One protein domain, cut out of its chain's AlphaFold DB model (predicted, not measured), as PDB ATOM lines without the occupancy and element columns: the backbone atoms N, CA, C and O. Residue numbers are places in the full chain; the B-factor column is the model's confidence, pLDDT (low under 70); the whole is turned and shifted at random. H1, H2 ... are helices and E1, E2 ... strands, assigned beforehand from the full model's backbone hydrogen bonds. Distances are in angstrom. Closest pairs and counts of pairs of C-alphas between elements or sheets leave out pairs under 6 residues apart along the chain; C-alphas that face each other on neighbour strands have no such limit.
ATOM      1  N   PRO A  37      25.055  -4.922 -67.283       88.88
ATOM      2  CA  PRO A  37      25.639  -6.259 -67.348       88.88
ATOM      3  C   PRO A  37      27.043  -6.288 -67.965       88.88
ATOM      4  O   PRO A  37      27.750  -7.282 -67.817       88.88
ATOM      5  N   LYS A  38      27.449  -5.232 -68.680       93.25
ATOM      6  CA  LYS A  38      28.769  -5.114 -69.311       93.25
ATOM      7  C   LYS A  38      29.763  -4.405 -68.404       93.25
ATOM      8  O   LYS A  38      30.914  -4.819 -68.333       93.25
ATOM      9  N   THR A  39      29.337  -3.328 -67.745       93.56
ATOM     10  CA  THR A  39      30.240  -2.468 -66.958       93.56
ATOM     11  C   THR A  39      30.153  -2.711 -65.453       93.56
ATOM     12  O   THR A  39      31.049  -2.309 -64.716       93.56
ATOM     13  N   GLY A  40      29.080  -3.343 -64.971       88.62
ATOM     14  CA  GLY A  40      28.777  -3.449 -63.544       88.62
ATOM     15  C   GLY A  40      28.337  -2.122 -62.912       88.62
ATOM     16  O   GLY A  40      28.151  -2.066 -61.693       88.62
ATOM     17  N   ALA A  41      28.169  -1.060 -63.712       90.06
ATOM     18  CA  ALA A  41      27.702   0.233 -63.234       90.06
ATOM     19  C   ALA A  41      26.322   0.090 -62.585       90.06
ATOM     20  O   ALA A  41      25.453  -0.637 -63.071       90.06
ATOM     21  N   ARG A  42      26.128   0.780 -61.461       89.31
ATOM     22  CA  ARG A  42      24.878   0.768 -60.701       89.31
ATOM     23  C   ARG A  42      24.140   2.096 -60.899       89.31
ATOM     24  O   ARG A  42      24.805   3.112 -61.094       89.31
ATOM     25  N   PRO A  43      22.800   2.108 -60.803       91.56
ATOM     26  CA  PRO A  43      22.014   3.333 -60.797       91.56
ATOM     27  C   PRO A  43      22.512   4.318 -59.740       91.56
ATOM     28  O   PRO A  43      22.903   3.915 -58.637       91.56
ATOM     29  N   PHE A  44      22.484   5.599 -60.087       92.00
ATOM     30  CA  PHE A  44      22.887   6.679 -59.198       92.00
ATOM     31  C   PHE A  44      21.834   6.941 -58.118       92.00
ATOM     32  O   PHE A  44      20.638   6.737 -58.324       92.00
ATOM     33  N   ARG A  45      22.301   7.429 -56.968       92.94
ATOM     34  CA  ARG A  45      21.461   8.155 -56.011       92.94
ATOM     35  C   ARG A  45      21.397   9.598 -56.492       92.94
ATOM     36  O   ARG A  45      22.443  10.147 -56.826       92.94
ATOM     37  N   TYR A  46      20.205  10.174 -56.556       93.31
ATOM     38  CA  TYR A  46      19.994  11.549 -57.013       93.31
ATOM     39  C   TYR A  46      19.758  12.487 -55.831       93.31
ATOM     40  O   TYR A  46      19.296  12.045 -54.778       93.31
ATOM     41  N   GLU A  47      20.088  13.763 -56.016       94.81
ATOM     42  CA  GLU A  47      19.738  14.818 -55.063       94.81
ATOM     43  C   GLU A  47      18.205  14.923 -55.012       94.81
ATOM     44  O   GLU A  47      17.537  14.824 -56.043       94.81
ATOM     45  N   ILE A  48      17.626  15.014 -53.819       94.19
ATOM     46  CA  ILE A  48      16.179  14.879 -53.613       94.19
ATOM     47  C   ILE A  48      15.359  15.997 -54.276       94.19
ATOM     48  O   ILE A  48      14.244  15.738 -54.737       94.19
ATOM     49  N   SER A  49      15.916  17.200 -54.385       91.94
ATOM     50  CA  SER A  49      15.304  18.374 -55.013       91.94
ATOM     51  C   SER A  49      15.220  18.233 -56.533       91.94
ATOM     52  O   SER A  49      14.264  18.718 -57.138       91.94
ATOM     53  N   ASP A  50      16.153  17.503 -57.147       94.44
ATOM     54  CA  ASP A  50      16.055  17.082 -58.549       94.44
ATOM     55  C   ASP A  50      15.149  15.855 -58.686       94.44
ATOM     56  O   ASP A  50      14.296  15.766 -59.573       94.44
ATOM     57  N   PHE A  51      15.312  14.894 -57.775       94.62
ATOM     58  CA  PHE A  51      14.629  13.610 -57.824       94.62
ATOM     59  C   PHE A  51      13.108  13.748 -57.723       94.62
ATOM     60  O   PHE A  51      12.408  13.003 -58.407       94.62
ATOM     61  N   GLN A  52      12.590  14.714 -56.954       94.31
ATOM     62  CA  GLN A  52      11.147  14.988 -56.854       94.31
ATOM     63  C   GLN A  52      10.478  15.284 -58.207       94.31
ATOM     64  O   GLN A  52       9.289  15.032 -58.384       94.31
ATOM     65  N   HIS A  53      11.247  15.718 -59.209       95.38
ATOM     66  CA  HIS A  53      10.754  16.018 -60.555       95.38
ATOM     67  C   HIS A  53      10.880  14.837 -61.539       95.38
ATOM     68  O   HIS A  53      10.560  14.966 -62.721       95.38
ATOM     69  N   SER A  54      11.325  13.659 -61.086       95.75
ATOM     70  CA  SER A  54      11.591  12.488 -61.945       95.75
ATOM     71  C   SER A  54      10.337  11.716 -62.403       95.75
ATOM     72  O   SER A  54      10.429  10.742 -63.164       95.75
ATOM     73  N   GLY A  55       9.144  12.138 -61.973       96.44
ATOM     74  CA  GLY A  55       7.870  11.497 -62.300       96.44
ATOM     75  C   GLY A  55       7.786  10.086 -61.716       96.44
ATOM     76  O   GLY A  55       7.845   9.921 -60.506       96.44
ATOM     77  N   ALA A  56       7.711   9.061 -62.574       96.88
ATOM     78  CA  ALA A  56       7.480   7.676 -62.152       96.88
ATOM     79  C   ALA A  56       8.445   7.158 -61.066       96.88
ATOM     80  O   ALA A  56       8.036   6.360 -60.227       96.88
ATOM     81  N   ALA A  57       9.713   7.588 -61.064       95.62
ATOM     82  CA  ALA A  57      10.661   7.173 -60.027       95.62
ATOM     83  C   ALA A  57      10.342   7.809 -58.665       95.62
ATOM     84  O   ALA A  57      10.388   7.116 -57.648       95.62
ATOM     85  N   PHE A  58       9.963   9.087 -58.647       96.88
ATOM     86  CA  PHE A  58       9.528   9.772 -57.436       96.88
ATOM     87  C   PHE A  58       8.173   9.265 -56.930       96.88
ATOM     88  O   PHE A  58       8.051   8.964 -55.744       96.88
ATOM     89  N   ASP A  59       7.199   9.064 -57.824       97.56
ATOM     90  CA  ASP A  59       5.909   8.448 -57.488       97.56
ATOM     91  C   ASP A  59       6.123   7.107 -56.766       97.56
ATOM     92  O   ASP A  59       5.572   6.869 -55.691       97.56
ATOM     93  N   LEU A  60       6.979   6.238 -57.320       95.94
ATOM     94  CA  LEU A  60       7.310   4.951 -56.704       95.94
ATOM     95  C   LEU A  60       8.036   5.101 -55.380       95.94
ATOM     96  O   LEU A  60       7.767   4.323 -54.473       95.94
ATOM     97  N   TYR A  61       8.950   6.061 -55.259       95.38
ATOM     98  CA  TYR A  61       9.661   6.297 -54.008       95.38
ATOM     99  C   TYR A  61       8.695   6.655 -52.880       95.38
ATOM    100  O   TYR A  61       8.764   6.062 -51.806       95.38
ATOM    101  N   ILE A  62       7.766   7.579 -53.138       96.00
ATOM    102  CA  ILE A  62       6.753   7.997 -52.169       96.00
ATOM    103  C   ILE A  62       5.810   6.841 -51.831       96.00
ATOM    104  O   ILE A  62       5.620   6.533 -50.656       96.00
ATOM    105  N   LEU A  63       5.257   6.154 -52.836       95.38
ATOM    106  CA  LEU A  63       4.333   5.042 -52.600       95.38
ATOM    107  C   LEU A  63       5.017   3.886 -51.854       95.38
ATOM    108  O   LEU A  63       4.455   3.345 -50.907       95.38
ATOM    109  N   ALA A  64       6.259   3.555 -52.215       92.94
ATOM    110  CA  ALA A  64       7.025   2.515 -51.539       92.94
ATOM    111  C   ALA A  64       7.403   2.904 -50.104       92.94
ATOM    112  O   ALA A  64       7.376   2.055 -49.217       92.94
ATOM    113  N   MET A  65       7.722   4.178 -49.853       92.44
ATOM    114  CA  MET A  65       7.953   4.692 -48.501       92.44
ATOM    115  C   MET A  65       6.687   4.614 -47.642       92.44
ATOM    116  O   MET A  65       6.772   4.209 -46.484       92.44
ATOM    117  N   SER A  66       5.529   4.959 -48.209       90.88
ATOM    118  CA  SER A  66       4.233   4.842 -47.534       90.88
ATOM    119  C   SER A  66       3.928   3.387 -47.169       90.88
ATOM    120  O   SER A  66       3.617   3.089 -46.015       90.88
ATOM    121  N   ASP A  67       4.082   2.456 -48.115       90.81
ATOM    122  CA  ASP A  67       3.877   1.027 -47.861       90.81
ATOM    123  C   ASP A  67       4.850   0.474 -46.809       90.81
ATOM    124  O   ASP A  67       4.453  -0.318 -45.950       90.81
ATOM    125  N   PHE A  68       6.118   0.894 -46.857       89.88
ATOM    126  CA  PHE A  68       7.153   0.487 -45.908       89.88
ATOM    127  C   PHE A  68       6.834   0.962 -44.481       89.88
ATOM    128  O   PHE A  68       6.950   0.198 -43.519       89.88
ATOM    129  N   GLN A  69       6.372   2.203 -44.332       88.56
ATOM    130  CA  GLN A  69       5.928   2.742 -43.043       88.56
ATOM    131  C   GLN A  69       4.641   2.075 -42.532       88.56
ATOM    132  O   GLN A  69       4.446   1.968 -41.319       88.56
ATOM    133  N   GLY A  70       3.798   1.576 -43.437       88.06
ATOM    134  CA  GLY A  70       2.595   0.806 -43.116       88.06
ATOM    135  C   GLY A  70       2.843  -0.656 -42.720       88.06
ATOM    136  O   GLY A  70       1.906  -1.343 -42.309       88.06
ATOM    137  N   VAL A  71       4.074  -1.175 -42.828       87.19
ATOM    138  CA  VAL A  71       4.412  -2.526 -42.344       87.19
ATOM    139  C   VAL A  71       4.237  -2.581 -40.825       87.19
ATOM    140  O   VAL A  71       4.636  -1.651 -40.128       87.19
ATOM    141  N   ASN A  72       3.655  -3.669 -40.307       87.12
ATOM    142  CA  ASN A  72       3.439  -3.847 -38.869       87.12
ATOM    143  C   ASN A  72       4.754  -3.664 -38.095       87.12
ATOM    144  O   ASN A  72       5.737  -4.329 -38.409       87.12
ATOM    145  N   GLN A  73       4.763  -2.807 -37.070       87.94
ATOM    146  CA  GLN A  73       5.962  -2.499 -36.279       87.94
ATOM    147  C   GLN A  73       6.593  -3.703 -35.559       87.94
ATOM    148  O   GLN A  73       7.725  -3.598 -35.095       87.94
ATOM    149  N   SER A  74       5.896  -4.836 -35.427       86.12
ATOM    150  CA  SER A  74       6.480  -6.074 -34.897       86.12
ATOM    151  C   SER A  74       7.311  -6.840 -35.932       86.12
ATOM    152  O   SER A  74       8.032  -7.764 -35.567       86.12
ATOM    153  N   ASP A  75       7.182  -6.516 -37.224       85.62
ATOM    154  CA  ASP A  75       7.974  -7.125 -38.292       85.62
ATOM    155  C   ASP A  75       9.417  -6.590 -38.227       85.62
ATOM    156  O   ASP A  75       9.593  -5.368 -38.309       85.62
ATOM    157  N   PRO A  76      10.450  -7.453 -38.114       84.75
ATOM    158  CA  PRO A  76      11.859  -7.047 -38.081       84.75
ATOM    159  C   PRO A  76      12.298  -6.168 -39.259       84.75
ATOM    160  O   PRO A  76      13.263  -5.416 -39.133       84.75
ATOM    161  N   LEU A  77      11.604  -6.256 -40.397       86.75
ATOM    162  CA  LEU A  77      11.861  -5.461 -41.593       86.75
ATOM    163  C   LEU A  77      10.875  -4.305 -41.780       86.75
ATOM    164  O   LEU A  77      10.856  -3.690 -42.842       86.75
ATOM    165  N   SER A  78      10.073  -3.971 -40.768       87.62
ATOM    166  CA  SER A  78       9.279  -2.740 -40.756       87.62
ATOM    167  C   SER A  78      10.152  -1.495 -40.632       87.62
ATOM    168  O   SER A  78      11.269  -1.539 -40.109       87.62
ATOM    169  N   TYR A  79       9.614  -0.350 -41.066       87.88
ATOM    170  CA  TYR A  79      10.296   0.937 -40.922       87.88
ATOM    171  C   TYR A  79      10.660   1.211 -39.459       87.88
ATOM    172  O   TYR A  79      11.749   1.710 -39.180       87.88
ATOM    173  N   PHE A  80       9.775   0.840 -38.532       90.12
ATOM    174  CA  PHE A  80       9.987   0.991 -37.098       90.12
ATOM    175  C   PHE A  80      11.164   0.153 -36.590       90.12
ATOM    176  O   PHE A  80      12.069   0.713 -35.979       90.12
ATOM    177  N   GLN A  81      11.196  -1.156 -36.876       89.06
ATOM    178  CA  GLN A  81      12.276  -2.032 -36.400       89.06
ATOM    179  C   GLN A  81      13.625  -1.649 -37.005       89.06
ATOM    180  O   GLN A  81      14.609  -1.560 -36.277       89.06
ATOM    181  N   ILE A  82      13.667  -1.356 -38.310       90.31
ATOM    182  CA  ILE A  82      14.903  -0.930 -38.978       90.31
ATOM    183  C   ILE A  82      15.391   0.399 -38.404       90.31
ATOM    184  O   ILE A  82      16.565   0.513 -38.067       90.31
ATOM    185  N   SER A  83      14.504   1.382 -38.228       89.31
ATOM    186  CA  SER A  83      14.896   2.664 -37.634       89.31
ATOM    187  C   SER A  83      15.332   2.517 -36.173       89.31
ATOM    188  O   SER A  83      16.224   3.226 -35.710       89.31
ATOM    189  N   GLY A  84      14.751   1.554 -35.454       89.19
ATOM    190  CA  GLY A  84      15.091   1.265 -34.068       89.19
ATOM    191  C   GLY A  84      16.501   0.715 -33.863       89.19
ATOM    192  O   GLY A  84      17.053   0.875 -32.775       89.19
ATOM    193  N   ILE A  85      17.138   0.172 -34.911       89.94
ATOM    194  CA  ILE A  85      18.556  -0.223 -34.882       89.94
ATOM    195  C   ILE A  85      19.444   0.976 -34.497       89.94
ATOM    196  O   ILE A  85      20.447   0.817 -33.803       89.94
ATOM    197  N   HIS A  86      19.085   2.199 -34.899       88.81
ATOM    198  CA  HIS A  86      19.891   3.390 -34.609       88.81
ATOM    199  C   HIS A  86      19.929   3.737 -33.111       88.81
ATOM    200  O   HIS A  86      20.946   4.221 -32.612       88.81
ATOM    201  N   GLY A  87      18.866   3.435 -32.359       85.94
ATOM    202  CA  GLY A  87      18.737   3.869 -30.970       85.94
ATOM    203  C   GLY A  87      17.572   3.220 -30.232       85.94
ATOM    204  O   GLY A  87      17.690   2.101 -29.743       85.94
ATOM    205  N   PHE A  88      16.466   3.948 -30.090       85.00
ATOM    206  CA  PHE A  88      15.265   3.464 -29.405       85.00
ATOM    207  C   PHE A  88      14.402   2.569 -30.305       85.00
ATOM    208  O   PHE A  88      14.280   2.871 -31.486       85.00
ATOM    209  N   PRO A  89      13.745   1.524 -29.766       86.06
ATOM    210  CA  PRO A  89      13.575   1.227 -28.337       86.06
ATOM    211  C   PRO A  89      14.690   0.373 -27.709       86.06
ATOM    212  O   PRO A  89      14.507  -0.144 -26.614       86.06
ATOM    213  N   GLN A  90      15.849   0.234 -28.364       85.38
ATOM    214  CA  GLN A  90      17.001  -0.531 -27.860       85.38
ATOM    215  C   GLN A  90      16.698  -2.020 -27.630       85.38
ATOM    216  O   GLN A  90      17.195  -2.657 -26.699       85.38
ATOM    217  N   VAL A  91      15.854  -2.581 -28.493       86.12
ATOM    218  CA  VAL A  91      15.538  -4.010 -28.508       86.12
ATOM    219  C   VAL A  91      16.503  -4.764 -29.416       86.12
ATOM    220  O   VAL A  91      17.168  -4.180 -30.272       86.12
ATOM    221  N   ALA A  92      16.577  -6.081 -29.229       88.00
ATOM    222  CA  ALA A  92      17.364  -6.934 -30.104       88.00
ATOM    223  C   ALA A  92      16.828  -6.894 -31.544       88.00
ATOM    224  O   ALA A  92      15.615  -6.943 -31.761       88.00
ATOM    225  N   TRP A  93      17.734  -6.873 -32.518       87.94
ATOM    226  CA  TRP A  93      17.409  -6.951 -33.939       87.94
ATOM    227  C   TRP A  93      18.208  -8.084 -34.582       87.94
ATOM    228  O   TRP A  93      19.397  -8.241 -34.318       87.94
ATOM    229  N   ASP A  94      17.529  -8.916 -35.375       86.00
ATOM    230  CA  ASP A  94      18.103 -10.104 -36.030       86.00
ATOM    231  C   ASP A  94      18.903 -11.028 -35.085       86.00
ATOM    232  O   ASP A  94      19.972 -11.534 -35.408       86.00
ATOM    233  N   GLY A  95      18.390 -11.222 -33.862       85.75
ATOM    234  CA  GLY A  95      19.015 -12.076 -32.843       85.75
ATOM    235  C   GLY A  95      20.211 -11.451 -32.119       85.75
ATOM    236  O   GLY A  95      20.774 -12.084 -31.228       85.75
ATOM    237  N   GLY A 104      21.622   1.129 -28.084       81.38
ATOM    238  CA  GLY A 104      21.452   1.401 -29.515       81.38
ATOM    239  C   GLY A 104      22.675   0.933 -30.314       81.38
ATOM    240  O   GLY A 104      23.797   0.982 -29.812       81.38
ATOM    241  N   PHE A 105      22.490   0.494 -31.562       86.12
ATOM    242  CA  PHE A 105      23.605  -0.036 -32.358       86.12
ATOM    243  C   PHE A 105      24.452   1.054 -33.023       86.12
ATOM    244  O   PHE A 105      25.580   0.771 -33.432       86.12
ATOM    245  N   CYS A 106      23.930   2.279 -33.158       85.94
ATOM    246  CA  CYS A 106      24.621   3.351 -33.864       85.94
ATOM    247  C   CYS A 106      25.931   3.768 -33.177       85.94
ATOM    248  O   CYS A 106      25.970   4.105 -31.992       85.94
ATOM    249  N   MET A 107      27.012   3.805 -33.957       84.31
ATOM    250  CA  MET A 107      28.352   4.178 -33.503       84.31
ATOM    251  C   MET A 107      28.605   5.683 -33.677       84.31
ATOM    252  O   MET A 107      29.310   6.100 -34.596       84.31
ATOM    253  N   HIS A 108      28.045   6.508 -32.791       85.56
ATOM    254  CA  HIS A 108      28.341   7.946 -32.737       85.56
ATOM    255  C   HIS A 108      29.697   8.230 -32.079       85.56
ATOM    256  O   HIS A 108      30.148   7.477 -31.218       85.56
ATOM    257  N   ALA A 109      30.332   9.343 -32.468       85.12
ATOM    258  CA  ALA A 109      31.612   9.803 -31.913       85.12
ATOM    259  C   ALA A 109      32.730   8.735 -31.932       85.12
ATOM    260  O   ALA A 109      33.632   8.742 -31.096       85.12
ATOM    261  N   ALA A 110      32.675   7.822 -32.904       85.19
ATOM    262  CA  ALA A 110      33.611   6.721 -33.052       85.19
ATOM    263  C   ALA A 110      34.120   6.648 -34.498       85.19
ATOM    264  O   ALA A 110      33.381   6.923 -35.444       85.19
ATOM    265  N   THR A 111      35.371   6.217 -34.686       91.44
ATOM    266  CA  THR A 111      35.979   5.984 -36.010       91.44
ATOM    267  C   THR A 111      35.084   5.203 -36.991       91.44
ATOM    268  O   THR A 111      35.025   5.595 -38.157       91.44
ATOM    269  N   PRO A 112      34.348   4.144 -36.582       89.94
ATOM    270  CA  PRO A 112      33.482   3.402 -37.497       89.94
ATOM    271  C   PRO A 112      32.161   4.097 -37.875       89.94
ATOM    272  O   PRO A 112      31.375   3.482 -38.594       89.94
ATOM    273  N   PHE A 113      31.907   5.345 -37.460       88.38
ATOM    274  CA  PHE A 113      30.669   6.084 -37.756       88.38
ATOM    275  C   PHE A 113      30.257   5.977 -39.233       88.38
ATOM    276  O   PHE A 113      29.177   5.479 -39.551       88.38
ATOM    277  N   ALA A 114      31.144   6.346 -40.161       87.44
ATOM    278  CA  ALA A 114      30.834   6.299 -41.590       87.44
ATOM    279  C   ALA A 114      30.639   4.859 -42.103       87.44
ATOM    280  O   ALA A 114      29.770   4.595 -42.934       87.44
ATOM    281  N   THR A 115      31.433   3.908 -41.608       91.19
ATOM    282  CA  THR A 115      31.344   2.497 -42.014       91.19
ATOM    283  C   THR A 115      30.134   1.772 -41.433       91.19
ATOM    284  O   THR A 115      29.754   0.749 -41.987       91.19
ATOM    285  N   TRP A 116      29.513   2.301 -40.376       90.75
ATOM    286  CA  TRP A 116      28.275   1.783 -39.793       90.75
ATOM    287  C   TRP A 116      27.036   2.301 -40.541       90.75
ATOM    288  O   TRP A 116      26.160   1.522 -40.917       90.75
ATOM    289  N   HIS A 117      26.997   3.599 -40.870       91.00
ATOM    290  CA  HIS A 117      25.846   4.199 -41.560       91.00
ATOM    291  C   HIS A 117      25.703   3.730 -43.016       91.00
ATOM    292  O   HIS A 117      24.595   3.653 -43.543       91.00
ATOM    293  N   ARG A 118      26.804   3.365 -43.689       89.12
ATOM    294  CA  ARG A 118      26.753   2.841 -45.068       89.12
ATOM    295  C   ARG A 118      25.922   1.552 -45.202       89.12
ATOM    296  O   ARG A 118      25.010   1.554 -46.031       89.12
ATOM    297  N   PRO A 119      26.192   0.467 -44.451       88.75
ATOM    298  CA  PRO A 119      25.351  -0.725 -44.473       88.75
ATOM    299  C   PRO A 119      23.962  -0.484 -43.867       88.75
ATOM    300  O   PRO A 119      23.017  -1.109 -44.328       88.75
ATOM    301  N   TYR A 120      23.795   0.458 -42.930       89.12
ATOM    302  CA  TYR A 120      22.469   0.857 -42.433       89.12
ATOM    303  C   TYR A 120      21.583   1.459 -43.541       89.12
ATOM    304  O   TYR A 120      20.454   1.024 -43.756       89.12
ATOM    305  N   LEU A 121      22.118   2.387 -44.342       89.00
ATOM    306  CA  LEU A 121      21.409   2.913 -45.513       89.00
ATOM    307  C   LEU A 121      21.186   1.838 -46.583       89.00
ATOM    308  O   LEU A 121      20.162   1.850 -47.263       89.00
ATOM    309  N   ALA A 122      22.129   0.904 -46.741       87.19
ATOM    310  CA  ALA A 122      21.949  -0.229 -47.641       87.19
ATOM    311  C   ALA A 122      20.821  -1.158 -47.174       87.19
ATOM    312  O   ALA A 122      20.086  -1.627 -48.029       87.19
ATOM    313  N   LEU A 123      20.654  -1.374 -45.862       86.31
ATOM    314  CA  LEU A 123      19.545  -2.126 -45.262       86.31
ATOM    315  C   LEU A 123      18.200  -1.436 -45.531       86.31
ATOM    316  O   LEU A 123      17.241  -2.084 -45.944       86.31
ATOM    317  N   PHE A 124      18.153  -0.115 -45.350       85.25
ATOM    318  CA  PHE A 124      16.964   0.695 -45.612       85.25
ATOM    319  C   PHE A 124      16.543   0.641 -47.091       85.25
ATOM    320  O   PHE A 124      15.363   0.525 -47.423       85.25
ATOM    321  N   GLU A 125      17.525   0.692 -47.991       83.62
ATOM    322  CA  GLU A 125      17.318   0.523 -49.428       83.62
ATOM    323  C   GLU A 125      16.927  -0.936 -49.754       83.62
ATOM    324  O   GLU A 125      15.991  -1.156 -50.529       83.62
ATOM    325  N   VAL A 126      17.607  -1.920 -49.136       71.19
ATOM    326  CA  VAL A 126      17.513  -3.373 -49.376       71.19
ATOM    327  C   VAL A 126      17.931  -4.238 -48.175       71.19
ATOM    328  O   VAL A 126      19.107  -4.312 -47.819       71.19
ATOM    329  N   ALA A 127      16.999  -5.050 -47.672       51.38
ATOM    330  CA  ALA A 127      17.245  -6.049 -46.633       51.38
ATOM    331  C   ALA A 127      16.792  -7.452 -47.067       51.38
ATOM    332  O   ALA A 127      15.609  -7.761 -46.947       51.38
ATOM    333  N   LEU A 128      17.705  -8.306 -47.552       45.47
ATOM    334  CA  LEU A 128      17.403  -9.688 -47.947       45.47
ATOM    335  C   LEU A 128      17.159 -10.551 -46.711       45.47
ATOM    336  O   LEU A 128      18.094 -11.001 -46.064       45.47
ATOM    337  N   CYS A 129      15.903 -10.853 -46.412       38.88
ATOM    338  CA  CYS A 129      15.581 -11.927 -45.478       38.88
ATOM    339  C   CYS A 129      15.298 -13.224 -46.242       38.88
ATOM    340  O   CYS A 129      14.568 -13.211 -47.229       38.88
ATOM    341  N   SER A 130      15.847 -14.343 -45.768       36.19
ATOM    342  CA  SER A 130      15.546 -15.694 -46.266       36.19
ATOM    343  C   SER A 130      14.230 -16.257 -45.709       36.19
ATOM    344  O   SER A 130      13.833 -17.363 -46.072       36.19
ATOM    345  N   LYS A 131      13.547 -15.531 -44.807       40.69
ATOM    346  CA  LYS A 131      12.299 -15.994 -44.183       40.69
ATOM    347  C   LYS A 131      11.112 -15.825 -45.143       40.69
ATOM    348  O   LYS A 131      10.999 -14.776 -45.789       40.69
ATOM    349  N   PRO A 132      10.197 -16.811 -45.211       39.72
ATOM    350  CA  PRO A 132       8.967 -16.682 -45.979       39.72
ATOM    351  C   PRO A 132       8.159 -15.497 -45.441       39.72
ATOM    352  O   PRO A 132       7.854 -15.425 -44.249       39.72
ATOM    353  N   ALA A 133       7.840 -14.548 -46.318       44.50
ATOM    354  CA  ALA A 133       6.975 -13.433 -45.971       44.50
ATOM    355  C   ALA A 133       5.575 -13.965 -45.619       44.50
ATOM    356  O   ALA A 133       5.021 -14.799 -46.332       44.50
ATOM    357  N   SER A 134       4.968 -13.450 -44.550       42.53
ATOM    358  CA  SER A 134       3.588 -13.767 -44.141       42.53
ATOM    359  C   SER A 134       2.519 -13.179 -45.078       42.53
ATOM    360  O   SER A 134       1.322 -13.355 -44.853       42.53
ATOM    361  N   ARG A 135       2.932 -12.467 -46.133       49.81
ATOM    362  CA  ARG A 135       2.047 -11.835 -47.117       49.81
ATOM    363  C   ARG A 135       1.787 -12.796 -48.278       49.81
ATOM    364  O   ARG A 135       2.712 -13.203 -48.970       49.81
ATOM    365  N   SER A 136       0.511 -13.095 -48.516       40.84
ATOM    366  CA  SER A 136       0.010 -14.118 -49.452       40.84
ATOM    367  C   SER A 136       0.396 -13.946 -50.928       40.84
ATOM    368  O   SER A 136       0.223 -14.886 -51.699       40.84
ATOM    369  N   TRP A 137       0.911 -12.784 -51.343       46.59
ATOM    370  CA  TRP A 137       1.340 -12.537 -52.727       46.59
ATOM    371  C   TRP A 137       2.845 -12.747 -52.957       46.59
ATOM    372  O   TRP A 137       3.285 -12.803 -54.104       46.59
ATOM    373  N   ALA A 138       3.643 -12.875 -51.893       37.88
ATOM    374  CA  ALA A 138       5.090 -13.010 -51.998       37.88
ATOM    375  C   ALA A 138       5.485 -14.505 -52.001       37.88
ATOM    376  O   ALA A 138       5.097 -15.240 -51.091       37.88
ATOM    377  N   PRO A 139       6.240 -15.003 -53.002       38.53
ATOM    378  CA  PRO A 139       6.627 -16.413 -53.063       38.53
ATOM    379  C   PRO A 139       7.451 -16.823 -51.831       38.53
ATOM    380  O   PRO A 139       8.230 -16.033 -51.305       38.53
ATOM    381  N   ALA A 140       7.340 -18.078 -51.392       38.19
ATOM    382  CA  ALA A 140       7.920 -18.599 -50.140       38.19
ATOM    383  C   ALA A 140       9.462 -18.483 -49.994       38.19
ATOM    384  O   ALA A 140       9.996 -18.768 -48.928       38.19
ATOM    385  N   ASN A 141      10.166 -18.000 -51.026       40.06
ATOM    386  CA  ASN A 141      11.624 -17.827 -51.091       40.06
ATOM    387  C   ASN A 141      11.997 -16.339 -51.291       40.06
ATOM    388  O   ASN A 141      12.908 -15.997 -52.054       40.06
ATOM    389  N   SER A 142      11.200 -15.439 -50.711       41.84
ATOM    390  CA  SER A 142      11.239 -14.004 -50.996       41.84
ATOM    391  C   SER A 142      12.471 -13.331 -50.414       41.84
ATOM    392  O   SER A 142      12.506 -12.992 -49.241       41.84
ATOM    393  N   ARG A 143      13.431 -13.051 -51.295       47.84
ATOM    394  CA  ARG A 143      14.441 -12.000 -51.160       47.84
ATOM    395  C   ARG A 143      13.767 -10.689 -50.741       47.84
ATOM    396  O   ARG A 143      13.194 -10.004 -51.587       47.84
ATOM    397  N   GLN A 144      13.791 -10.354 -49.455       48.25
ATOM    398  CA  GLN A 144      13.222  -9.080 -49.013       48.25
ATOM    399  C   GLN A 144      14.157  -7.939 -49.464       48.25
ATOM    400  O   GLN A 144      15.368  -8.068 -49.525       48.25
ATOM    401  N   GLN A 145      13.628  -6.840 -49.962       54.84
ATOM    402  CA  GLN A 145      14.396  -5.627 -50.233       54.84
ATOM    403  C   GLN A 145      13.417  -4.545 -49.865       54.84
ATOM    404  O   GLN A 145      12.414  -4.458 -50.553       54.84
ATOM    405  N   VAL A 146      13.558  -3.837 -48.745       72.75
ATOM    406  CA  VAL A 146      12.327  -3.283 -48.166       72.75
ATOM    407  C   VAL A 146      11.724  -2.217 -49.072       72.75
ATOM    408  O   VAL A 146      10.675  -2.445 -49.674       72.75
ATOM    409  N   LEU A 147      12.439  -1.119 -49.303       82.75
ATOM    410  CA  LEU A 147      11.941  -0.076 -50.190       82.75
ATOM    411  C   LEU A 147      11.873  -0.534 -51.658       82.75
ATOM    412  O   LEU A 147      10.877  -0.298 -52.342       82.75
ATOM    413  N   TRP A 148      12.915  -1.214 -52.145       86.00
ATOM    414  CA  TRP A 148      12.981  -1.638 -53.544       86.00
ATOM    415  C   TRP A 148      11.884  -2.657 -53.908       86.00
ATOM    416  O   TRP A 148      11.236  -2.504 -54.937       86.00
ATOM    417  N   THR A 149      11.591  -3.654 -53.065       82.62
ATOM    418  CA  THR A 149      10.517  -4.639 -53.315       82.62
ATOM    419  C   THR A 149       9.140  -3.997 -53.263       82.62
ATOM    420  O   THR A 149       8.298  -4.345 -54.091       82.62
ATOM    421  N   HIS A 150       8.906  -3.051 -52.346       87.31
ATOM    422  CA  HIS A 150       7.670  -2.270 -52.357       87.31
ATOM    423  C   HIS A 150       7.492  -1.560 -53.705       87.31
ATOM    424  O   HIS A 150       6.461  -1.736 -54.353       87.31
ATOM    425  N   ALA A 151       8.528  -0.878 -54.200       91.44
ATOM    426  CA  ALA A 151       8.483  -0.221 -55.505       91.44
ATOM    427  C   ALA A 151       8.236  -1.202 -56.667       91.44
ATOM    428  O   ALA A 151       7.418  -0.916 -57.540       91.44
ATOM    429  N   GLN A 152       8.883  -2.374 -56.675       91.38
ATOM    430  CA  GLN A 152       8.631  -3.402 -57.692       91.38
ATOM    431  C   GLN A 152       7.177  -3.890 -57.664       91.38
ATOM    432  O   GLN A 152       6.554  -3.990 -58.715       91.38
ATOM    433  N   GLY A 153       6.632  -4.183 -56.479       89.38
ATOM    434  CA  GLY A 153       5.254  -4.655 -56.328       89.38
ATOM    435  C   GLY A 153       4.232  -3.609 -56.771       89.38
ATOM    436  O   GLY A 153       3.306  -3.921 -57.517       89.38
ATOM    437  N   ILE A 154       4.440  -2.349 -56.383       91.81
ATOM    438  CA  ILE A 154       3.588  -1.229 -56.794       91.81
ATOM    439  C   ILE A 154       3.667  -1.015 -58.311       91.81
ATOM    440  O   ILE A 154       2.640  -0.784 -58.949       91.81
ATOM    441  N   ALA A 155       4.858  -1.133 -58.908       94.44
ATOM    442  CA  ALA A 155       5.038  -0.986 -60.349       94.44
ATOM    443  C   ALA A 155       4.191  -1.985 -61.151       94.44
ATOM    444  O   ALA A 155       3.688  -1.625 -62.210       94.44
ATOM    445  N   GLU A 156       3.982  -3.204 -60.643       94.88
ATOM    446  CA  GLU A 156       3.133  -4.216 -61.287       94.88
ATOM    447  C   GLU A 156       1.645  -3.852 -61.294       94.88
ATOM    448  O   GLU A 156       0.926  -4.229 -62.220       94.88
ATOM    449  N   ALA A 157       1.184  -3.084 -60.306       92.62
ATOM    450  CA  ALA A 157      -0.215  -2.692 -60.191       92.62
ATOM    451  C   ALA A 157      -0.637  -1.625 -61.217       92.62
ATOM    452  O   ALA A 157      -1.833  -1.446 -61.443       92.62
ATOM    453  N   TYR A 158       0.313  -0.920 -61.846       96.50
ATOM    454  CA  TYR A 158      -0.008   0.112 -62.834       96.50
ATOM    455  C   TYR A 158      -0.709  -0.460 -64.079       96.50
ATOM    456  O   TYR A 158      -0.435  -1.602 -64.468       96.50
ATOM    457  N   PRO A 159      -1.569   0.330 -64.751       97.62
ATOM    458  CA  PRO A 159      -2.183  -0.043 -66.025       97.62
ATOM    459  C   PRO A 159      -1.153  -0.312 -67.135       97.62
ATOM    460  O   PRO A 159      -0.027   0.186 -67.081       97.62
ATOM    461  N   ASP A 160      -1.528  -1.113 -68.139       97.25
ATOM    462  CA  ASP A 160      -0.619  -1.640 -69.175       97.25
ATOM    463  C   ASP A 160       0.174  -0.559 -69.932       97.25
ATOM    464  O   ASP A 160       1.332  -0.778 -70.283       97.25
ATOM    465  N   ASP A 161      -0.427   0.608 -70.158       97.25
ATOM    466  CA  ASP A 161       0.170   1.750 -70.859       97.25
ATOM    467  C   ASP A 161       1.260   2.461 -70.036       97.25
ATOM    468  O   ASP A 161       2.199   3.026 -70.599       97.25
ATOM    469  N   GLN A 162       1.183   2.398 -68.706       97.38
ATOM    470  CA  GLN A 162       2.132   3.037 -67.788       97.38
ATOM    471  C   GLN A 162       3.133   2.045 -67.185       97.38
ATOM    472  O   GLN A 162       4.283   2.407 -66.910       97.38
ATOM    473  N   ARG A 163       2.731   0.780 -67.008       97.31
ATOM    474  CA  ARG A 163       3.506  -0.270 -66.330       97.31
ATOM    475  C   ARG A 163       4.955  -0.392 -66.819       97.31
ATOM    476  O   ARG A 163       5.832  -0.514 -65.966       97.31
ATOM    477  N   PRO A 164       5.280  -0.319 -68.128       97.81
ATOM    478  CA  PRO A 164       6.669  -0.406 -68.583       97.81
ATOM    479  C   PRO A 164       7.567   0.698 -68.008       97.81
ATOM    480  O   PRO A 164       8.688   0.415 -67.579       97.81
ATOM    481  N   ARG A 165       7.065   1.939 -67.939       97.56
ATOM    482  CA  ARG A 165       7.795   3.082 -67.367       97.56
ATOM    483  C   ARG A 165       8.036   2.881 -65.873       97.56
ATOM    484  O   ARG A 165       9.151   3.093 -65.403       97.56
ATOM    485  N   TYR A 166       7.011   2.445 -65.144       97.25
ATOM    486  CA  TYR A 166       7.105   2.202 -63.705       97.25
ATOM    487  C   TYR A 166       8.011   1.012 -63.377       97.25
ATOM    488  O   TYR A 166       8.845   1.120 -62.488       97.25
ATOM    489  N   ARG A 167       7.959  -0.085 -64.142       95.94
ATOM    490  CA  ARG A 167       8.902  -1.207 -63.993       95.94
ATOM    491  C   ARG A 167      10.353  -0.769 -64.196       95.94
ATOM    492  O   ARG A 167      11.218  -1.147 -63.413       95.94
ATOM    493  N   ALA A 168      10.625   0.036 -65.224       94.94
ATOM    494  CA  ALA A 168      11.971   0.553 -65.475       94.94
ATOM    495  C   ALA A 168      12.457   1.462 -64.332       94.94
ATOM    496  O   ALA A 168      13.585   1.312 -63.861       94.94
ATOM    497  N   ALA A 169      11.591   2.359 -63.853       94.88
ATOM    498  CA  ALA A 169      11.886   3.238 -62.727       94.88
ATOM    499  C   ALA A 169      12.132   2.451 -61.426       94.88
ATOM    500  O   ALA A 169      13.113   2.716 -60.737       94.88
ATOM    501  N   ALA A 170      11.306   1.444 -61.131       92.69
ATOM    502  CA  ALA A 170      11.454   0.584 -59.961       92.69
ATOM    503  C   ALA A 170      12.796  -0.173 -59.979       92.69
ATOM    504  O   ALA A 170      13.535  -0.161 -58.994       92.69
ATOM    505  N   LEU A 171      13.186  -0.733 -61.134       91.62
ATOM    506  CA  LEU A 171      14.460  -1.448 -61.281       91.62
ATOM    507  C   LEU A 171      15.669  -0.553 -60.971       91.62
ATOM    508  O   LEU A 171      16.635  -1.010 -60.350       91.62
ATOM    509  N   ALA A 172      15.612   0.711 -61.395       91.06
ATOM    510  CA  ALA A 172      16.673   1.694 -61.207       91.06
ATOM    511  C   ALA A 172      16.598   2.451 -59.868       91.06
ATOM    512  O   ALA A 172      17.520   3.201 -59.556       91.06
ATOM    513  N   LEU A 173      15.538   2.259 -59.075       91.88
ATOM    514  CA  LEU A 173      15.266   3.069 -57.891       91.88
ATOM    515  C   LEU A 173      16.391   2.964 -56.856       91.88
ATOM    516  O   LEU A 173      16.830   1.867 -56.497       91.88
ATOM    517  N   ARG A 174      16.838   4.115 -56.361       91.12
ATOM    518  CA  ARG A 174      17.787   4.259 -55.256       91.12
ATOM    519  C   ARG A 174      17.287   5.330 -54.300       91.12
ATOM    520  O   ARG A 174      16.556   6.224 -54.721       91.12
ATOM    521  N   ILE A 175      17.673   5.248 -53.028       91.25
ATOM    522  CA  ILE A 175      17.330   6.299 -52.064       91.25
ATOM    523  C   ILE A 175      17.993   7.622 -52.494       91.25
ATOM    524  O   ILE A 175      19.189   7.621 -52.806       91.25
ATOM    525  N   PRO A 176      17.253   8.743 -52.543       93.50
ATOM    526  CA  PRO A 176      17.848  10.037 -52.837       93.50
ATOM    527  C   PRO A 176      18.707  10.513 -51.659       93.50
ATOM    528  O   PRO A 176      18.551  10.040 -50.528       93.50
ATOM    529  N   TYR A 177      19.611  11.451 -51.925       93.38
ATOM    530  CA  TYR A 177      20.390  12.147 -50.899       93.38
ATOM    531  C   TYR A 177      19.976  13.617 -50.827       93.38
ATOM    532  O   TYR A 177      19.411  14.150 -51.775       93.38
ATOM    533  N   TRP A 178      20.250  14.256 -49.692       93.88
ATOM    534  CA  TRP A 178      20.096  15.697 -49.520       93.88
ATOM    535  C   TRP A 178      21.483  16.326 -49.453       93.88
ATOM    536  O   TRP A 178      22.271  15.987 -48.561       93.88
ATOM    537  N   ASP A 179      21.788  17.207 -50.403       93.06
ATOM    538  CA  ASP A 179      23.055  17.941 -50.420       93.06
ATOM    539  C   ASP A 179      22.976  19.199 -49.550       93.06
ATOM    540  O   ASP A 179      22.925  20.326 -50.039       93.06
ATOM    541  N   TRP A 180      22.974  19.003 -48.232       91.69
ATOM    542  CA  TRP A 180      22.889  20.092 -47.255       91.69
ATOM    543  C   TRP A 180      24.052  21.097 -47.340       91.69
ATOM    544  O   TRP A 180      23.952  22.200 -46.806       91.69
ATOM    545  N   ALA A 181      25.174  20.722 -47.964       91.94
ATOM    546  CA  ALA A 181      26.333  21.599 -48.094       91.94
ATOM    547  C   ALA A 181      26.142  22.637 -49.210       91.94
ATOM    548  O   ALA A 181      26.666  23.748 -49.103       91.94
ATOM    549  N   ILE A 182      25.396  22.284 -50.260       91.69
ATOM    550  CA  ILE A 182      25.025  23.191 -51.355       91.69
ATOM    551  C   ILE A 182      23.669  23.854 -51.073       91.69
ATOM    552  O   ILE A 182      23.530  25.061 -51.259       91.69
ATOM    553  N   HIS A 183      22.703  23.073 -50.587       88.31
ATOM    554  CA  HIS A 183      21.327  23.467 -50.287       88.31
ATOM    555  C   HIS A 183      21.046  23.269 -48.789       88.31
ATOM    556  O   HIS A 183      20.536  22.219 -48.389       88.31
ATOM    557  N   PRO A 184      21.432  24.231 -47.928       89.44
ATOM    558  CA  PRO A 184      21.329  24.090 -46.473       89.44
ATOM    559  C   PRO A 184      19.886  24.088 -45.961       89.44
ATOM    560  O   PRO A 184      19.621  23.626 -44.847       89.44
ATOM    561  N   GLU A 185      18.948  24.612 -46.745       91.00
ATOM    562  CA  GLU A 185      17.524  24.465 -46.508       91.00
ATOM    563  C   GLU A 185      17.078  23.005 -46.616       91.00
ATOM    564  O   GLU A 185      17.622  22.187 -47.355       91.00
ATOM    565  N   LEU A 186      16.044  22.675 -45.850       88.75
ATOM    566  CA  LEU A 186      15.393  21.388 -46.009       88.75
ATOM    567  C   LEU A 186      14.667  21.359 -47.357       88.75
ATOM    568  O   LEU A 186      13.968  22.326 -47.657       88.75
ATOM    569  N   PRO A 187      14.749  20.250 -48.108       90.69
ATOM    570  CA  PRO A 187      14.014  20.100 -49.356       90.69
ATOM    571  C   PRO A 187      12.514  20.339 -49.159       90.69
ATOM    572  O   PRO A 187      11.931  19.811 -48.207       90.69
ATOM    573  N   ASP A 188      11.870  21.070 -50.069       89.75
ATOM    574  CA  ASP A 188      10.443  21.419 -49.959       89.75
ATOM    575  C   ASP A 188       9.581  20.179 -49.683       89.75
ATOM    576  O   ASP A 188       8.833  20.117 -48.702       89.75
ATOM    577  N   VAL A 189       9.837  19.114 -50.444       90.44
ATOM    578  CA  VAL A 189       9.167  17.815 -50.342       90.44
ATOM    579  C   VAL A 189       9.282  17.129 -48.979       90.44
ATOM    580  O   VAL A 189       8.521  16.213 -48.709       90.44
ATOM    581  N   VAL A 190      10.217  17.499 -48.096       90.50
ATOM    582  CA  VAL A 190      10.279  16.942 -46.725       90.50
ATOM    583  C   VAL A 190       9.602  17.841 -45.690       90.50
ATOM    584  O   VAL A 190       9.530  17.492 -44.508       90.50
ATOM    585  N   THR A 191       9.131  19.015 -46.106       91.62
ATOM    586  CA  THR A 191       8.448  19.999 -45.255       91.62
ATOM    587  C   THR A 191       6.947  20.082 -45.516       91.62
ATOM    588  O   THR A 191       6.213  20.574 -44.659       91.62
ATOM    589  N   GLU A 192       6.480  19.539 -46.638       93.75
ATOM    590  CA  GLU A 192       5.065  19.486 -46.991       93.75
ATOM    591  C   GLU A 192       4.360  18.278 -46.346       93.75
ATOM    592  O   GLU A 192       4.844  17.153 -46.477       93.75
ATOM    593  N   PRO A 193       3.207  18.459 -45.673       95.12
ATOM    594  CA  PRO A 193       2.488  17.355 -45.031       95.12
ATOM    595  C   PRO A 193       1.793  16.427 -46.035       95.12
ATOM    596  O   PRO A 193       1.574  15.254 -45.747       95.12
ATOM    597  N   LEU A 194       1.462  16.940 -47.220       97.06
ATOM    598  CA  LEU A 194       0.786  16.211 -48.284       97.06
ATOM    599  C   LEU A 194       1.650  16.224 -49.538       97.06
ATOM    600  O   LEU A 194       2.337  17.203 -49.799       97.06
ATOM    601  N   VAL A 195       1.570  15.160 -50.329       96.62
ATOM    602  CA  VAL A 195       2.267  15.052 -51.614       96.62
ATOM    603  C   VAL A 195       1.321  14.489 -52.668       96.62
ATOM    604  O   VAL A 195       0.539  13.571 -52.401       96.62
ATOM    605  N   THR A 196       1.363  15.053 -53.872       97.88
ATOM    606  CA  THR A 196       0.591  14.556 -55.015       97.88
ATOM    607  C   THR A 196       1.464  13.643 -55.861       97.88
ATOM    608  O   THR A 196       2.506  14.060 -56.356       97.88
ATOM    609  N   VAL A 197       1.014  12.406 -56.053       97.38
ATOM    610  CA  VAL A 197       1.701  11.394 -56.861       97.38
ATOM    611  C   VAL A 197       0.730  10.737 -57.829       97.38
ATOM    612  O   VAL A 197      -0.482  10.667 -57.587       97.38
ATOM    613  N   ASN A 198       1.246  10.237 -58.946       97.88
ATOM    614  CA  ASN A 198       0.481   9.311 -59.768       97.88
ATOM    615  C   ASN A 198       0.469   7.943 -59.078       97.88
ATOM    616  O   ASN A 198       1.505   7.476 -58.622       97.88
ATOM    617  N   THR A 199      -0.702   7.318 -58.967       96.69
ATOM    618  CA  THR A 199      -0.863   5.980 -58.376       96.69
ATOM    619  C   THR A 199      -1.361   5.005 -59.443       96.69
ATOM    620  O   THR A 199      -1.840   5.447 -60.492       96.69
ATOM    621  N   PRO A 200      -1.361   3.684 -59.185       95.62
ATOM    622  CA  PRO A 200      -1.965   2.710 -60.097       95.62
ATOM    623  C   PRO A 200      -3.430   2.992 -60.472       95.62
ATOM    624  O   PRO A 200      -3.904   2.531 -61.506       95.62
ATOM    625  N   VAL A 201      -4.151   3.756 -59.644       94.94
ATOM    626  CA  VAL A 201      -5.558   4.138 -59.854       94.94
ATOM    627  C   VAL A 201      -5.728   5.614 -60.246       94.94
ATOM    628  O   VAL A 201      -6.820   6.171 -60.124       94.94
ATOM    629  N   GLY A 202      -4.650   6.253 -60.709       95.50
ATOM    630  CA  GLY A 202      -4.598   7.657 -61.118       95.50
ATOM    631  C   GLY A 202      -4.001   8.583 -60.059       95.50
ATOM    632  O   GLY A 202      -3.577   8.151 -58.987       95.50
ATOM    633  N   THR A 203      -3.954   9.878 -60.356       97.88
ATOM    634  CA  THR A 203      -3.358  10.886 -59.470       97.88
ATOM    635  C   THR A 203      -4.109  11.005 -58.145       97.88
ATOM    636  O   THR A 203      -5.340  11.118 -58.109       97.88
ATOM    637  N   ARG A 204      -3.356  10.998 -57.042       97.38
ATOM    638  CA  ARG A 204      -3.870  11.163 -55.679       97.38
ATOM    639  C   ARG A 204      -2.959  12.082 -54.878       97.38
ATOM    640  O   ARG A 204      -1.747  12.080 -55.061       97.38
ATOM    641  N   THR A 205      -3.568  12.820 -53.958       98.00
ATOM    642  CA  THR A 205      -2.857  13.501 -52.874       98.00
ATOM    643  C   THR A 205      -2.936  12.620 -51.640       98.00
ATOM    644  O   THR A 205      -4.031  12.194 -51.265       98.00
ATOM    645  N   ILE A 206      -1.787  12.318 -51.049       95.50
ATOM    646  CA  ILE A 206      -1.654  11.438 -49.887       95.50
ATOM    647  C   ILE A 206      -0.826  12.119 -48.797       95.50
ATOM    648  O   ILE A 206      -0.115  13.087 -49.071       95.50
ATOM    649  N   GLU A 207      -0.913  11.596 -47.576       95.50
ATOM    650  CA  GLU A 207       0.015  11.941 -46.495       95.50
ATOM    651  C   GLU A 207       1.449  11.683 -46.952       95.50
ATOM    652  O   GLU A 207       1.752  10.635 -47.525       95.50
ATOM    653  N   ASN A 208       2.329  12.649 -46.719       95.25
ATOM    654  CA  ASN A 208       3.696  12.573 -47.192       95.25
ATOM    655  C   ASN A 208       4.559  11.725 -46.241       95.25
ATOM    656  O   ASN A 208       4.900  12.187 -45.146       95.25
ATOM    657  N   PRO A 209       5.015  10.527 -46.656       92.88
ATOM    658  CA  PRO A 209       5.825   9.664 -45.798       92.88
ATOM    659  C   PRO A 209       7.229  10.235 -45.529       92.88
ATOM    660  O   PRO A 209       7.977   9.702 -44.705       92.88
ATOM    661  N   LEU A 210       7.632  11.308 -46.221       93.12
ATOM    662  CA  LEU A 210       8.896  12.002 -45.974       93.12
ATOM    663  C   LEU A 210       8.785  13.079 -44.888       93.12
ATOM    664  O   LEU A 210       9.811  13.449 -44.312       93.12
ATOM    665  N   TYR A 211       7.569  13.543 -44.585       92.44
ATOM    666  CA  TYR A 211       7.302  14.578 -43.588       92.44
ATOM    667  C   TYR A 211       7.465  14.040 -42.161       92.44
ATOM    668  O   TYR A 211       8.278  14.531 -41.367       92.44
ATOM    669  N   GLN A 212       6.738  12.968 -41.841       88.81
ATOM    670  CA  GLN A 212       6.779  12.328 -40.530       88.81
ATOM    671  C   GLN A 212       6.465  10.836 -40.617       88.81
ATOM    672  O   GLN A 212       5.805  10.380 -41.544       88.81
ATOM    673  N   TYR A 213       6.902  10.097 -39.603       88.88
ATOM    674  CA  TYR A 213       6.431   8.747 -39.332       88.88
ATOM    675  C   TYR A 213       5.384   8.784 -38.219       88.88
ATOM    676  O   TYR A 213       5.603   9.431 -37.193       88.88
ATOM    677  N   VAL A 214       4.265   8.087 -38.412       88.75
ATOM    678  CA  VAL A 214       3.210   7.924 -37.402       88.75
ATOM    679  C   VAL A 214       3.358   6.545 -36.774       88.75
ATOM    680  O   VAL A 214       3.331   5.540 -37.486       88.75
ATOM    681  N   PHE A 215       3.518   6.492 -35.452       89.75
ATOM    682  CA  PHE A 215       3.624   5.217 -34.750       89.75
ATOM    683  C   PHE A 215       2.287   4.468 -34.780       89.75
ATOM    684  O   PHE A 215       1.215   5.055 -34.646       89.75
ATOM    685  N   GLN A 216       2.356   3.148 -34.924       89.50
ATOM    686  CA  GLN A 216       1.189   2.256 -34.926       89.50
ATOM    687  C   GLN A 216       0.779   1.822 -33.510       89.50
ATOM    688  O   GLN A 216      -0.243   1.159 -33.338       89.50
ATOM    689  N   SER A 217       1.576   2.172 -32.498       85.69
ATOM    690  CA  SER A 217       1.296   1.932 -31.084       85.69
ATOM    691  C   SER A 217       1.646   3.157 -30.242       85.69
ATOM    692  O   SER A 217       2.329   4.073 -30.711       85.69
ATOM    693  N   ASP A 218       1.167   3.176 -28.999       82.75
ATOM    694  CA  ASP A 218       1.543   4.198 -28.028       82.75
ATOM    695  C   ASP A 218       2.993   4.007 -27.549       82.75
ATOM    696  O   ASP A 218       3.682   3.051 -27.911       82.75
ATOM    697  N   ALA A 219       3.492   4.939 -26.740       79.75
ATOM    698  CA  ALA A 219       4.870   4.896 -26.261       79.75
ATOM    699  C   ALA A 219       5.210   3.603 -25.505       79.75
ATOM    700  O   ALA A 219       6.301   3.062 -25.682       79.75
ATOM    701  N   ALA A 220       4.268   3.086 -24.710       80.31
ATOM    702  CA  ALA A 220       4.448   1.843 -23.973       80.31
ATOM    703  C   ALA A 220       4.538   0.643 -24.926       80.31
ATOM    704  O   ALA A 220       5.450  -0.173 -24.798       80.31
ATOM    705  N   GLY A 221       3.647   0.565 -25.917       82.56
ATOM    706  CA  GLY A 221       3.661  -0.467 -26.949       82.56
ATOM    707  C   GLY A 221       4.879  -0.394 -27.874       82.56
ATOM    708  O   GLY A 221       5.340  -1.423 -28.361       82.56
ATOM    709  N   ASN A 222       5.453   0.796 -28.058       83.44
ATOM    710  CA  ASN A 222       6.701   1.000 -28.797       83.44
ATOM    711  C   ASN A 222       7.956   0.688 -27.968       83.44
ATOM    712  O   ASN A 222       9.052   0.685 -28.521       83.44
ATOM    713  N   GLY A 223       7.827   0.445 -26.660       82.69
ATOM    714  CA  GLY A 223       8.969   0.231 -25.769       82.69
ATOM    715  C   GLY A 223       9.786   1.499 -25.501       82.69
ATOM    716  O   GLY A 223      10.958   1.409 -25.142       82.69
ATOM    717  N   PHE A 224       9.196   2.682 -25.684       84.69
ATOM    718  CA  PHE A 224       9.854   3.939 -25.344       84.69
ATOM    719  C   PHE A 224       9.762   4.201 -23.836       84.69
ATOM    720  O   PHE A 224       8.695   4.004 -23.244       84.69
ATOM    721  N   PRO A 225      10.844   4.672 -23.187       77.00
ATOM    722  CA  PRO A 225      10.767   5.065 -21.789       77.00
ATOM    723  C   PRO A 225       9.753   6.202 -21.623       77.00
ATOM    724  O   PRO A 225       9.819   7.204 -22.330       77.00
ATOM    725  N   SER A 226       8.844   6.087 -20.652       70.06
ATOM    726  CA  SER A 226       7.824   7.117 -20.382       70.06
ATOM    727  C   SER A 226       8.410   8.461 -19.933       70.06
ATOM    728  O   SER A 226       7.725   9.480 -19.966       70.06
ATOM    729  N   THR A 227       9.675   8.464 -19.510       71.19
ATOM    730  CA  THR A 227      10.439   9.655 -19.125       71.19
ATOM    731  C   THR A 227      11.280  10.229 -20.265       71.19
ATOM    732  O   THR A 227      11.851  11.306 -20.100       71.19
ATOM    733  N   ASP A 228      11.398   9.524 -21.394       70.25
ATOM    734  CA  ASP A 228      12.155   9.988 -22.554       70.25
ATOM    735  C   ASP A 228      11.253  10.831 -23.474       70.25
ATOM    736  O   ASP A 228      10.110  10.439 -23.729       70.25
ATOM    737  N   PRO A 229      11.731  11.970 -24.014       69.38
ATOM    738  CA  PRO A 229      10.964  12.773 -24.961       69.38
ATOM    739  C   PRO A 229      10.419  11.989 -26.162       69.38
ATOM    740  O   PRO A 229       9.367  12.348 -26.677       69.38
ATOM    741  N   VAL A 230      11.085  10.916 -26.606       65.81
ATOM    742  CA  VAL A 230      10.610  10.045 -27.696       65.81
ATOM    743  C   VAL A 230       9.308   9.325 -27.320       65.81
ATOM    744  O   VAL A 230       8.459   9.108 -28.180       65.81
ATOM    745  N   GLY A 231       9.096   9.031 -26.035       64.44
ATOM    746  CA  GLY A 231       7.854   8.460 -25.511       64.44
ATOM    747  C   GLY A 231       6.701   9.460 -25.362       64.44
ATOM    748  O   GLY A 231       5.603   9.070 -24.976       64.44
ATOM    749  N   LEU A 232       6.910  10.748 -25.655       66.00
ATOM    750  CA  LEU A 232       5.874  11.782 -25.529       66.00
ATOM    751  C   LEU A 232       5.142  12.080 -26.844       66.00
ATOM    752  O   LEU A 232       4.169  12.834 -26.838       66.00
ATOM    753  N   PHE A 233       5.585  11.504 -27.965       68.50
ATOM    754  CA  PHE A 233       5.039  11.808 -29.287       68.50
ATOM    755  C   PHE A 233       4.465  10.563 -29.968       68.50
ATOM    756  O   PHE A 233       5.097   9.513 -30.022       68.50
ATOM    757  N   SER A 234       3.269  10.702 -30.547       70.94
ATOM    758  CA  SER A 234       2.661   9.691 -31.427       70.94
ATOM    759  C   SER A 234       3.222   9.724 -32.854       70.94
ATOM    760  O   SER A 234       2.932   8.838 -33.661       70.94
ATOM    761  N   THR A 235       4.050  10.723 -33.169       71.00
ATOM    762  CA  THR A 235       4.747  10.858 -34.448       71.00
ATOM    763  C   THR A 235       6.214  11.219 -34.236       71.00
ATOM    764  O   THR A 235       6.597  11.791 -33.216       71.00
ATOM    765  N   SER A 236       7.053  10.906 -35.219       67.06
ATOM    766  CA  SER A 236       8.434  11.381 -35.278       67.06
ATOM    767  C   SER A 236       8.673  12.086 -36.609       67.06
ATOM    768  O   SER A 236       8.481  11.465 -37.659       67.06
ATOM    769  N   PRO A 237       9.179  13.335 -36.619       64.50
ATOM    770  CA  PRO A 237       9.711  13.925 -37.838       64.50
ATOM    771  C   PRO A 237      10.791  13.004 -38.412       64.50
ATOM    772  O   PRO A 237      11.652  12.524 -37.664       64.50
ATOM    773  N   ARG A 238      10.813  12.787 -39.733       58.91
ATOM    774  CA  ARG A 238      11.851  11.944 -40.364       58.91
ATOM    775  C   ARG A 238      13.272  12.466 -40.095       58.91
ATOM    776  O   ARG A 238      14.225  11.694 -40.055       58.91
ATOM    777  N   LYS A 239      13.385  13.768 -39.810       48.62
ATOM    778  CA  LYS A 239      14.611  14.477 -39.409       48.62
ATOM    779  C   LYS A 239      15.279  13.905 -38.149       48.62
ATOM    780  O   LYS A 239      16.461  14.139 -37.958       48.62
ATOM    781  N   ARG A 240      14.550  13.176 -37.289       42.03
ATOM    782  CA  ARG A 240      15.096  12.586 -36.050       42.03
ATOM    783  C   ARG A 240      15.492  11.113 -36.166       42.03
ATOM    784  O   ARG A 240      16.201  10.639 -35.292       42.03
ATOM    785  N   LEU A 241      15.036  10.401 -37.200       39.09
ATOM    786  CA  LEU A 241      15.165   8.938 -37.270       39.09
ATOM    787  C   LEU A 241      16.189   8.442 -38.304       39.09
ATOM    788  O   LEU A 241      16.632   7.309 -38.194       39.09
TER     789      LEU A 241
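What this domain is: This is residues 37 to 95 and 104 to 241 of the 244 residues of a protein of Exophiala aquamarina CBS 119918 (UniProt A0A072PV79). Helix H2 lies near the middle of the model, with the helical hairpin of H5 and H6 packed crosswise on it and the two-stranded hairpin of E1 and E2 on another side. H4 meets the start of H5 with its last residues, 123 to 125, and reaches away from it to its other end, where residues 109 to 114, of which 113 to 114 belong to H4, stick out; toward one end of the long axis sit the small strand pair E3 and E4 and the short H7, amid much loop. The printed part has 197 residues, with seven named helices and four named strands in the order H1 H2 H3 H4 H5 H6 E1 E2 E3 H7 E4; the class is mixed, with 81 residues, under half, in named elements. Both two-stranded sheets, E1 - E2 and E3 - E4, are antiparallel. The whole is compact, with a radius of gyration of the C-alphas of 17.4 A and spans of 53 by 45 by 38 A.

How they stand to each other: H1, residues 48 to 51, is close to but not clearly touching H2, residues 56 to 69; their closest C-alphas, of Phe 51 and Phe 58, are 6.4 A apart. With residues 68 to 69 alone H2 only just touches H3, residues 79 to 84, with 3 pairs of C-alphas within 8 A, closest at Gln 69 and Tyr 79, 5.2 A. H4, residues 113 to 125, touches H5, residues 146 to 157, with residues 123 to 125 alone, closest at the C-alphas of Glu 125 and Leu 147, 5.5 A. H2 and H5 touch, opposite ways at a steep tilt of 61 degrees, closest at the C-alphas of Ala 64 and His 150, 4.9 A. H5 forms a helical hairpin with H6, residues 163 to 172, at a shallow tilt of 12 degrees; the closest C-alphas, of Ala 155 and Tyr 166, are 5.1 A apart. E1, residues 194 to 199, and E2, residues 202 to 207, form a hairpin, with N 197 and O 204 within hydrogen-bond range at 3.0 A. The closest C-alphas of H2 and E1, Asp 59 and Val 197, are 5.2 A apart. E3, residues 212 to 214, and E4, residues 235 to 237, are antiparallel, with N 213 and O 236 within hydrogen-bond range at 2.9 A; H7, residues 229 to 232, touches no helix. Every O i to N i+4 pair is within hydrogen-bond range in H2, H3 and H6, against 8 of 9 in H4 and 7 of 8 in H5; H1 and H7 are too short for such a pair.

Where its parts are: H1 begins at C-alpha 48, (16.179, 14.879, -53.613). From first to last C-alpha H2 measures 19.8 A, H4 18.6 A, H5 17.4 A, H6 14.3 A, E1 14.5 A and E2 15.9 A. E4 ends at C-alpha 237, (9.711, 13.925, -37.838).

The domain as a whole: The two C-alphas farthest apart, of Lys 38 and Thr 227, are 55.4 A apart. Residues 96 to 103 are not printed, and C-alphas 95 and 104 are 14.1 A apart across the cut. The links H4 to H5, H6 to E1 and E3 to H7 are long. Mean pLDDT of the printed part is 83.8; it is under 70 at residues 127 to 145, 229 to 233 and 236 to 241.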